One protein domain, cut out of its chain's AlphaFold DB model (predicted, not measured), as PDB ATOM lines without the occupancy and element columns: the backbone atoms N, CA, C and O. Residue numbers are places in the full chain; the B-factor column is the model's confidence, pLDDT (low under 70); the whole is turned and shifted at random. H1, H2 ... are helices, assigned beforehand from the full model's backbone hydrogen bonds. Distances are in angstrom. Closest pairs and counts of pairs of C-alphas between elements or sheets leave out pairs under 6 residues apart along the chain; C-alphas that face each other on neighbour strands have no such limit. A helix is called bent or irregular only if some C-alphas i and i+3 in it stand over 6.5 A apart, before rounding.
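AT A GLANCE: This is residues 204 to 274 of the 274 residues of a protein of Brachionus calyciflorus (UniProt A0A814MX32). Two long helices, H1 and H3, lie side by side and run opposite ways, while H4 crosses H1 steeply over residues 206 to 213 and the short H2 sits near the other three helices. H2 turns tightly into H3. You have 71 printed residues with four named helices, in the order H1, H2, H3, H4, and no named strand; the class is all helix. The whole is compact, with a radius of gyration of the C-alphas of 11.6 A and spans of 35 by 27 by 18 A.

IN THESE COORDINATES: Find C-alpha 206 at (184.298, 158.862, 193.984); from there H1, the longest helix, runs 22.1 A to residue 221. H3 holds residues 238 to 251, 20.3 A, ending at C-alpha 251 (182.901, 166.374, 191.294); it is irregular, but only just, with C-alphas 247 and 250 6.7 A apart. H2, residues 230 to 236, measures 10.1 A. H4, residues 258 to 270, runs 18.3 A to C-alpha 270 at (185.994, 157.975, 209.088).

HOW THE PARTS SIT: Begin at H1, which touches H3 at a shallow tilt of 29 degrees, opposite ways; their closest C-alphas, of Phe 209 and Phe 251, are 5.1 A apart. H1 touches H4 with residues 206 to 213 alone, closest at the C-alphas of Thr 210 and Ala 265, 5.0 A, at a steep tilt of 67 degrees, only just short of about perpendicular. H1 and H2 are near each other, with 5 pairs of C-alphas within 10 A. H2 is close to H3 but not clearly touching it; the closest C-alphas, of Val 234 and Met 241, are 6.0 A apart. In H1, H2 and H4 every O i to N i+4 pair is within hydrogen-bond range; in H3, 8 of 10 are.

THE WHOLE: Look to Glu 223 and Gly 255 for the two C-alphas farthest apart, 35.4 A. The printed part has no cut, and no link is long. Mean pLDDT of the printed part is 84.1; residues 204 to 205 and 271 to 274 are under 70.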
ATOM      1  N   VAL A 204     184.492 161.265 186.395       53.88
ATOM      2  CA  VAL A 204     184.539 161.706 187.790       53.88
ATOM      3  C   VAL A 204     184.226 160.503 188.684       53.88
ATOM      4  O   VAL A 204     183.085 160.040 188.748       53.88
ATOM      5  N   ASN A 205     185.249 159.933 189.312       69.12
ATOM      6  CA  ASN A 205     185.096 158.798 190.210       69.12
ATOM      7  C   ASN A 205     184.950 159.315 191.657       69.12
ATOM      8  O   ASN A 205     185.302 160.449 191.985       69.12
ATOM      9  N   ASN A 206     184.458 158.475 192.572       79.25
ATOM     10  CA  ASN A 206     184.298 158.862 193.984       79.25
ATOM     11  C   ASN A 206     185.621 159.281 194.675       79.25
ATOM     12  O   ASN A 206     185.591 159.964 195.703       79.25
ATOM     13  N   LYS A 207     186.784 158.886 194.137       84.31
ATOM     14  CA  LYS A 207     188.112 159.256 194.649       84.31
ATOM     15  C   LYS A 207     188.411 160.734 194.384       84.31
ATOM     16  O   LYS A 207     188.954 161.369 195.281       84.31
ATOM     17  N   GLU A 208     187.997 161.304 193.253       85.50
ATOM     18  CA  GLU A 208     188.140 162.747 192.988       85.50
ATOM     19  C   GLU A 208     187.288 163.585 193.941       85.50
ATOM     20  O   GLU A 208     187.808 164.493 194.589       85.50
ATOM     21  N   PHE A 209     186.015 163.212 194.117       90.25
ATOM     22  CA  PHE A 209     185.116 163.857 195.079       90.25
ATOM     23  C   PHE A 209     185.708 163.843 196.494       90.25
ATOM     24  O   PHE A 209     185.779 164.868 197.171       90.25
ATOM     25  N   THR A 210     186.189 162.678 196.934       89.31
ATOM     26  CA  THR A 210     186.775 162.517 198.271       89.31
ATOM     27  C   THR A 210     188.099 163.273 198.407       89.31
ATOM     28  O   THR A 210     188.372 163.840 199.463       89.31
ATOM     29  N   SER A 211     188.927 163.308 197.358       88.81
ATOM     30  CA  SER A 211     190.204 164.030 197.353       88.81
ATOM     31  C   SER A 211     189.999 165.540 197.427       88.81
ATOM     32  O   SER A 211     190.667 166.206 198.216       88.81
ATOM     33  N   PHE A 212     189.046 166.074 196.661       91.25
ATOM     34  CA  PHE A 212     188.704 167.493 196.714       91.25
ATOM     35  C   PHE A 212     188.122 167.871 198.077       91.25
ATOM     36  O   PHE A 212     188.575 168.841 198.679       91.25
ATOM     37  N   LEU A 213     187.188 167.070 198.611       91.69
ATOM     38  CA  LEU A 213     186.636 167.290 199.951       91.69
ATOM     39  C   LEU A 213     187.751 167.334 201.009       91.69
ATOM     40  O   LEU A 213     187.756 168.235 201.836       91.69
ATOM     41  N   ARG A 214     188.724 166.412 200.963       89.50
ATOM     42  CA  ARG A 214     189.885 166.428 201.874       89.50
ATOM     43  C   ARG A 214     190.700 167.705 201.748       89.50
ATOM     44  O   ARG A 214     190.946 168.358 202.752       89.50
ATOM     45  N   SER A 215     191.079 168.058 200.522       89.56
ATOM     46  CA  SER A 215     191.889 169.246 200.260       89.56
ATOM     47  C   SER A 215     191.212 170.515 200.773       89.56
ATOM     48  O   SER A 215     191.874 171.364 201.366       89.56
ATOM     49  N   GLU A 216     189.901 170.648 200.571       90.44
ATOM     50  CA  GLU A 216     189.178 171.854 200.969       90.44
ATOM     51  C   GLU A 216     188.919 171.911 202.480       90.44
ATOM     52  O   GLU A 216     188.973 172.992 203.068       90.44
ATOM     53  N   LEU A 217     188.711 170.758 203.131       90.25
ATOM     54  CA  LEU A 217     188.658 170.672 204.593       90.25
ATOM     55  C   LEU A 217     190.003 171.054 205.218       90.25
ATOM     56  O   LEU A 217     190.029 171.882 206.125       90.25
ATOM     57  N   ASP A 218     191.111 170.513 204.705       87.38
ATOM     58  CA  ASP A 218     192.452 170.851 205.188       87.38
ATOM     59  C   ASP A 218     192.740 172.336 204.959       87.38
ATOM     60  O   ASP A 218     193.145 173.042 205.872       87.38
ATOM     61  N   LYS A 219     192.459 172.871 203.771       88.62
ATOM     62  CA  LYS A 219     192.692 174.290 203.481       88.62
ATOM     63  C   LYS A 219     191.892 175.227 204.390       88.62
ATOM     64  O   LYS A 219     192.407 176.263 204.796       88.62
ATOM     65  N   THR A 220     190.643 174.880 204.693       87.81
ATOM     66  CA  THR A 220     189.726 175.770 205.424       87.81
ATOM     67  C   THR A 220     189.865 175.642 206.941       87.81
ATOM     68  O   THR A 220     189.685 176.626 207.659       87.81
ATOM     69  N   PHE A 221     190.174 174.442 207.445       86.62
ATOM     70  CA  PHE A 221     190.090 174.136 208.878       86.62
ATOM     71  C   PHE A 221     191.418 173.749 209.536       86.62
ATOM     72  O   PHE A 221     191.469 173.723 210.764       86.62
ATOM     73  N   LYS A 222     192.504 173.524 208.781       81.12
ATOM     74  CA  LYS A 222     193.818 173.146 209.343       81.12
ATOM     75  C   LYS A 222     194.379 174.154 210.343       81.12
ATOM     76  O   LYS A 222     195.075 173.748 211.265       81.12
ATOM     77  N   GLU A 223     194.071 175.439 210.180       76.00
ATOM     78  CA  GLU A 223     194.511 176.494 211.104       76.00
ATOM     79  C   GLU A 223     193.559 176.708 212.288       76.00
ATOM     80  O   GLU A 223     193.991 177.192 213.330       76.00
ATOM     81  N   LYS A 224     192.274 176.354 212.145       78.38
ATOM     82  CA  LYS A 224     191.253 176.585 213.179       78.38
ATOM     83  C   LYS A 224     191.164 175.409 214.148       78.38
ATOM     84  O   LYS A 224     191.399 175.573 215.336       78.38
ATOM     85  N   ASP A 225     190.839 174.232 213.625       80.12
ATOM     86  CA  ASP A 225     190.572 173.031 214.413       80.12
ATOM     87  C   ASP A 225     191.112 171.802 213.669       80.12
ATOM     88  O   ASP A 225     190.345 171.089 213.020       80.12
ATOM     89  N   PRO A 226     192.428 171.531 213.717       78.81
ATOM     90  CA  PRO A 226     192.992 170.379 213.030       78.81
ATOM     91  C   PRO A 226     192.435 169.064 213.599       78.81
ATOM     92  O   PRO A 226     192.152 168.939 214.791       78.81
ATOM     93  N   ASN A 227     192.336 168.048 212.738       74.12
ATOM     94  CA  ASN A 227     191.964 166.670 213.088       74.12
ATOM     95  C   ASN A 227     190.533 166.465 213.622       74.12
ATOM     96  O   ASN A 227     190.250 165.431 214.230       74.12
ATOM     97  N   GLN A 228     189.608 167.396 213.377       84.94
ATOM     98  CA  GLN A 228     188.200 167.178 213.702       84.94
ATOM     99  C   GLN A 228     187.459 166.375 212.626       84.94
ATOM    100  O   GLN A 228     187.875 166.254 211.472       84.94
ATOM    101  N   THR A 229     186.327 165.793 213.028       85.31
ATOM    102  CA  THR A 229     185.495 164.979 212.133       85.31
ATOM    103  C   THR A 229     184.691 165.842 211.161       85.31
ATOM    104  O   THR A 229     184.313 166.970 211.469       85.31
ATOM    105  N   LEU A 230     184.323 165.277 210.006       86.69
ATOM    106  CA  LEU A 230     183.425 165.952 209.061       86.69
ATOM    107  C   LEU A 230     182.115 166.404 209.731       86.69
ATOM    108  O   LEU A 230     181.658 167.517 209.494       86.69
ATOM    109  N   SER A 231     181.542 165.567 210.606       86.62
ATOM    110  CA  SER A 231     180.335 165.911 211.365       86.62
ATOM    111  C   SER A 231     180.531 167.140 212.257       86.62
ATOM    112  O   SER A 231     179.621 167.956 212.352       86.62
ATOM    113  N   TYR A 232     181.708 167.289 212.873       88.12
ATOM    114  CA  TYR A 232     182.046 168.456 213.688       88.12
ATOM    115  C   TYR A 232     182.077 169.740 212.850       88.12
ATOM    116  O   TYR A 232     181.462 170.735 213.221       88.12
ATOM    117  N   TYR A 233     182.725 169.723 211.682       88.12
ATOM    118  CA  TYR A 233     182.775 170.915 210.830       88.12
ATOM    119  C   TYR A 233     181.400 171.298 210.276       88.12
ATOM    120  O   TYR A 233     181.087 172.481 210.181       88.12
ATOM    121  N   VAL A 234     180.557 170.312 209.947       88.31
ATOM    122  CA  VAL A 234     179.190 170.558 209.458       88.31
ATOM    123  C   VAL A 234     178.343 171.287 210.507       88.31
ATOM    124  O   VAL A 234     177.537 172.136 210.135       88.31
ATOM    125  N   THR A 235     178.511 170.975 211.795       88.75
ATOM    126  CA  THR A 235     177.741 171.611 212.875       88.75
ATOM    127  C   THR A 235     178.346 172.933 213.333       88.75
ATOM    128  O   THR A 235     177.604 173.867 213.629       88.75
ATOM    129  N   LYS A 236     179.677 173.033 213.390       90.62
ATOM    130  CA  LYS A 236     180.381 174.202 213.931       90.62
ATOM    131  C   LYS A 236     180.543 175.338 212.917       90.62
ATOM    132  O   LYS A 236     180.503 176.498 213.315       90.62
ATOM    133  N   TYR A 237     180.683 175.010 211.630       91.06
ATOM    134  CA  TYR A 237     180.994 175.956 210.551       91.06
ATOM    135  C   TYR A 237     180.042 175.781 209.351       91.06
ATOM    136  O   TYR A 237     180.462 175.367 208.265       91.06
ATOM    137  N   PRO A 238     178.733 176.059 209.521       89.62
ATOM    138  CA  PRO A 238     177.738 175.797 208.482       89.62
ATOM    139  C   PRO A 238     177.974 176.618 207.205       89.62
ATOM    140  O   PRO A 238     177.765 176.107 206.104       89.62
ATOM    141  N   SER A 239     178.446 177.861 207.340       90.62
ATOM    142  CA  SER A 239     178.697 178.772 206.216       90.62
ATOM    143  C   SER A 239     179.885 178.320 205.364       90.62
ATOM    144  O   SER A 239     179.774 178.207 204.144       90.62
ATOM    145  N   GLU A 240     181.014 177.991 205.989       90.56
ATOM    146  CA  GLU A 240     182.196 177.471 205.300       90.56
ATOM    147  C   GLU A 240     181.909 176.112 204.656       90.56
ATOM    148  O   GLU A 240     182.280 175.868 203.507       90.56
ATOM    149  N   MET A 241     181.167 175.252 205.352       91.56
ATOM    150  CA  MET A 241     180.764 173.955 204.820       91.56
ATOM    151  C   MET A 241     179.849 174.083 203.594       91.56
ATOM    152  O   MET A 241     179.940 173.270 202.673       91.56
ATOM    153  N   LEU A 242     178.979 175.097 203.546       91.12
ATOM    154  CA  LEU A 242     178.143 175.364 202.375       91.12
ATOM    155  C   LEU A 242     178.995 175.711 201.146       91.12
ATOM    156  O   LEU A 242     178.746 175.184 200.060       91.12
ATOM    157  N   ASN A 243     180.044 176.518 201.321       90.69
ATOM    158  CA  ASN A 243     180.977 176.852 200.242       90.69
ATOM    159  C   ASN A 243     181.713 175.608 199.721       90.69
ATOM    160  O   ASN A 243     181.798 175.404 198.507       90.69
ATOM    161  N   ILE A 244     182.162 174.732 200.625       91.31
ATOM    162  CA  ILE A 244     182.799 173.455 200.267       91.31
ATOM    163  C   ILE A 244     181.823 172.559 199.486       91.31
ATOM    164  O   ILE A 244     182.182 172.011 198.443       91.31
ATOM    165  N   LYS A 245     180.564 172.446 199.939       91.94
ATOM    166  CA  LYS A 245     179.518 171.667 199.248       91.94
ATOM    167  C   LYS A 245     179.239 172.189 197.841       91.94
ATOM    168  O   LYS A 245     179.141 171.388 196.914       91.94
ATOM    169  N   ASN A 246     179.174 173.506 197.662       90.56
ATOM    170  CA  ASN A 246     178.986 174.117 196.345       90.56
ATOM    171  C   ASN A 246     180.165 173.808 195.408       90.56
ATOM    172  O   ASN A 246     179.956 173.465 194.245       90.56
ATOM    173  N   GLY A 247     181.397 173.842 195.924       87.31
ATOM    174  CA  GLY A 247     182.595 173.454 195.173       87.31
ATOM    175  C   GLY A 247     182.622 171.976 194.769       87.31
ATOM    176  O   GLY A 247     183.209 171.640 193.742       87.31
ATOM    177  N   LEU A 248     181.958 171.106 195.534       90.69
ATOM    178  CA  LEU A 248     181.893 169.661 195.300       90.69
ATOM    179  C   LEU A 248     180.883 169.232 194.234       90.69
ATOM    180  O   LEU A 248     181.006 168.127 193.707       90.69
ATOM    181  N   LEU A 249     179.918 170.084 193.872       88.81
ATOM    182  CA  LEU A 249     178.886 169.751 192.880       88.81
ATOM    183  C   LEU A 249     179.477 169.334 191.525       88.81
ATOM    184  O   LEU A 249     178.949 168.438 190.872       88.81
ATOM    185  N   LYS A 250     180.613 169.921 191.133       87.88
ATOM    186  CA  LYS A 250     181.319 169.589 189.882       87.88
ATOM    187  C   LYS A 250     182.040 168.236 189.908       87.88
ATOM    188  O   LYS A 250     182.412 167.737 188.853       87.88
ATOM    189  N   PHE A 251     182.224 167.656 191.093       86.62
ATOM    190  CA  PHE A 251     182.901 166.374 191.294       86.62
ATOM    191  C   PHE A 251     181.929 165.235 191.619       86.62
ATOM    192  O   PHE A 251     182.361 164.153 192.012       86.62
ATOM    193  N   VAL A 252     180.616 165.442 191.485       87.94
ATOM    194  CA  VAL A 252     179.647 164.359 191.683       87.94
ATOM    195  C   VAL A 252     179.797 163.340 190.545       87.94
ATOM    196  O   VAL A 252     179.684 163.720 189.376       87.94
ATOM    197  N   PRO A 253     180.034 162.049 190.847       83.88
ATOM    198  CA  PRO A 253     180.133 161.018 189.823       83.88
ATOM    199  C   PRO A 253     178.867 160.916 188.975       83.88
ATOM    200  O   PRO A 253     177.748 160.952 189.495       83.88
ATOM    201  N   LYS A 254     179.036 160.726 187.663       81.44
ATOM    202  CA  LYS A 254     177.909 160.521 186.741       81.44
ATOM    203  C   LYS A 254     177.126 159.270 187.163       81.44
ATOM    204  O   LYS A 254     177.713 158.203 187.321       81.44
ATOM    205  N   GLY A 255     175.814 159.413 187.356       80.94
ATOM    206  CA  GLY A 255     174.935 158.328 187.818       80.94
ATOM    207  C   GLY A 255     174.847 158.160 189.342       80.94
ATOM    208  O   GLY A 255     174.200 157.226 189.803       80.94
ATOM    209  N   SER A 256     175.464 159.048 190.128       84.50
ATOM    210  CA  SER A 256     175.324 159.103 191.588       84.50
ATOM    211  C   SER A 256     174.629 160.396 192.002       84.50
ATOM    212  O   SER A 256     174.846 161.441 191.388       84.50
ATOM    213  N   THR A 257     173.837 160.370 193.074       90.81
ATOM    214  CA  THR A 257     173.357 161.622 193.673       90.81
ATOM    215  C   THR A 257     174.464 162.264 194.512       90.81
ATOM    216  O   THR A 257     175.387 161.582 194.974       90.81
ATOM    217  N   PHE A 258     174.372 163.579 194.748       91.12
ATOM    218  CA  PHE A 258     175.283 164.273 195.667       91.12
ATOM    219  C   PHE A 258     175.249 163.643 197.063       91.12
ATOM    220  O   PHE A 258     176.289 163.502 197.694       91.12
ATOM    221  N   LYS A 259     174.061 163.228 197.526       91.38
ATOM    222  CA  LYS A 259     173.890 162.563 198.820       91.38
ATOM    223  C   LYS A 259     174.690 161.260 198.881       91.38
ATOM    224  O   LYS A 259     175.462 161.075 199.812       91.38
ATOM    225  N   ASP A 260     174.585 160.418 197.855       88.62
ATOM    226  CA  ASP A 260     175.317 159.147 197.807       88.62
ATOM    227  C   ASP A 260     176.837 159.361 197.749       88.62
ATOM    228  O   ASP A 260     177.595 158.661 198.423       88.62
ATOM    229  N   ALA A 261     177.294 160.349 196.971       89.75
ATOM    230  CA  ALA A 261     178.709 160.710 196.882       89.75
ATOM    231  C   ALA A 261     179.234 161.260 198.220       89.75
ATOM    232  O   ALA A 261     180.313 160.876 198.679       89.75
ATOM    233  N   TRP A 262     178.439 162.103 198.881       91.69
ATOM    234  CA  TRP A 262     178.731 162.665 200.196       91.69
ATOM    235  C   TRP A 262     178.822 161.586 201.274       91.69
ATOM    236  O   TRP A 262     179.785 161.569 202.040       91.69
ATOM    237  N   ASP A 263     177.873 160.651 201.309       88.38
ATOM    238  CA  ASP A 263     177.855 159.564 202.287       88.38
ATOM    239  C   ASP A 263     179.054 158.620 202.091       88.38
ATOM    240  O   ASP A 263     179.734 158.261 203.057       88.38
ATOM    241  N   ARG A 264     179.406 158.291 200.838       87.25
ATOM    242  CA  ARG A 264     180.611 157.501 200.511       87.25
ATOM    243  C   ARG A 264     181.901 158.206 200.925       87.25
ATOM    244  O   ARG A 264     182.788 157.571 201.505       87.25
ATOM    245  N   ALA A 265     182.009 159.506 200.658       88.62
ATOM    246  CA  ALA A 265     183.175 160.301 201.027       88.62
ATOM    247  C   ALA A 265     183.296 160.450 202.549       88.62
ATOM    248  O   ALA A 265     184.370 160.229 203.106       88.62
ATOM    249  N   SER A 266     182.185 160.727 203.237       87.19
ATOM    250  CA  SER A 266     182.100 160.795 204.701       87.19
ATOM    251  C   SER A 266     182.556 159.488 205.354       87.19
ATOM    252  O   SER A 266     183.386 159.500 206.264       87.19
ATOM    253  N   ASN A 267     182.098 158.342 204.844       84.25
ATOM    254  CA  ASN A 267     182.530 157.034 205.337       84.25
ATOM    255  C   ASN A 267     184.021 156.777 205.070       84.25
ATOM    256  O   ASN A 267     184.724 156.300 205.958       84.25
ATOM    257  N   SER A 268     184.531 157.187 203.906       82.25
ATOM    258  CA  SER A 268     185.957 157.080 203.547       82.25
ATOM    259  C   SER A 268     186.877 158.001 204.362       82.25
ATOM    260  O   SER A 268     188.096 157.816 204.373       82.25
ATOM    261  N   LEU A 269     186.324 159.034 205.002       81.31
ATOM    262  CA  LEU A 269     187.046 159.917 205.921       81.31
ATOM    263  C   LEU A 269     187.092 159.352 207.341       81.31
ATOM    264  O   LEU A 269     188.090 159.536 208.028       81.31
ATOM    265  N   LYS A 270     186.057 158.618 207.764       71.50
ATOM    266  CA  LYS A 270     185.994 157.975 209.088       71.50
ATOM    267  C   LYS A 270     186.934 156.774 209.227       71.50
ATOM    268  O   LYS A 270     187.358 156.464 210.333       71.50
ATOM    269  N   THR A 271     187.247 156.082 208.131       57.69
ATOM    270  CA  THR A 271     188.075 154.861 208.153       57.69
ATOM    271  C   THR A 271     189.579 155.124 208.216       57.69
ATOM    272  O   THR A 271     190.346 154.183 208.417       57.69
ATOM    273  N   ARG A 272     190.027 156.379 208.088       46.59
ATOM    274  CA  ARG A 272     191.402 156.772 208.417       46.59
ATOM    275  C   ARG A 272     191.448 157.158 209.896       46.59
ATOM    276  O   ARG A 272     191.091 158.275 210.254       46.59
ATOM    277  N   LYS A 273     191.869 156.226 210.756       44.34
ATOM    278  CA  LYS A 273     192.427 156.615 212.062       44.34
ATOM    279  C   LYS A 273     193.735 157.396 211.822       44.34
ATOM    280  O   LYS A 273     194.383 157.110 210.810       44.34
ATOM    281  N   PRO A 274     194.070 158.379 212.677       49.69
ATOM    282  CA  PRO A 274     195.374 159.039 212.649       49.69
ATOM    283  C   PRO A 274     196.517 158.030 212.789       49.69
ATOM    284  O   PRO A 274     196.304 156.990 213.456       49.69
TER     285      PRO A 274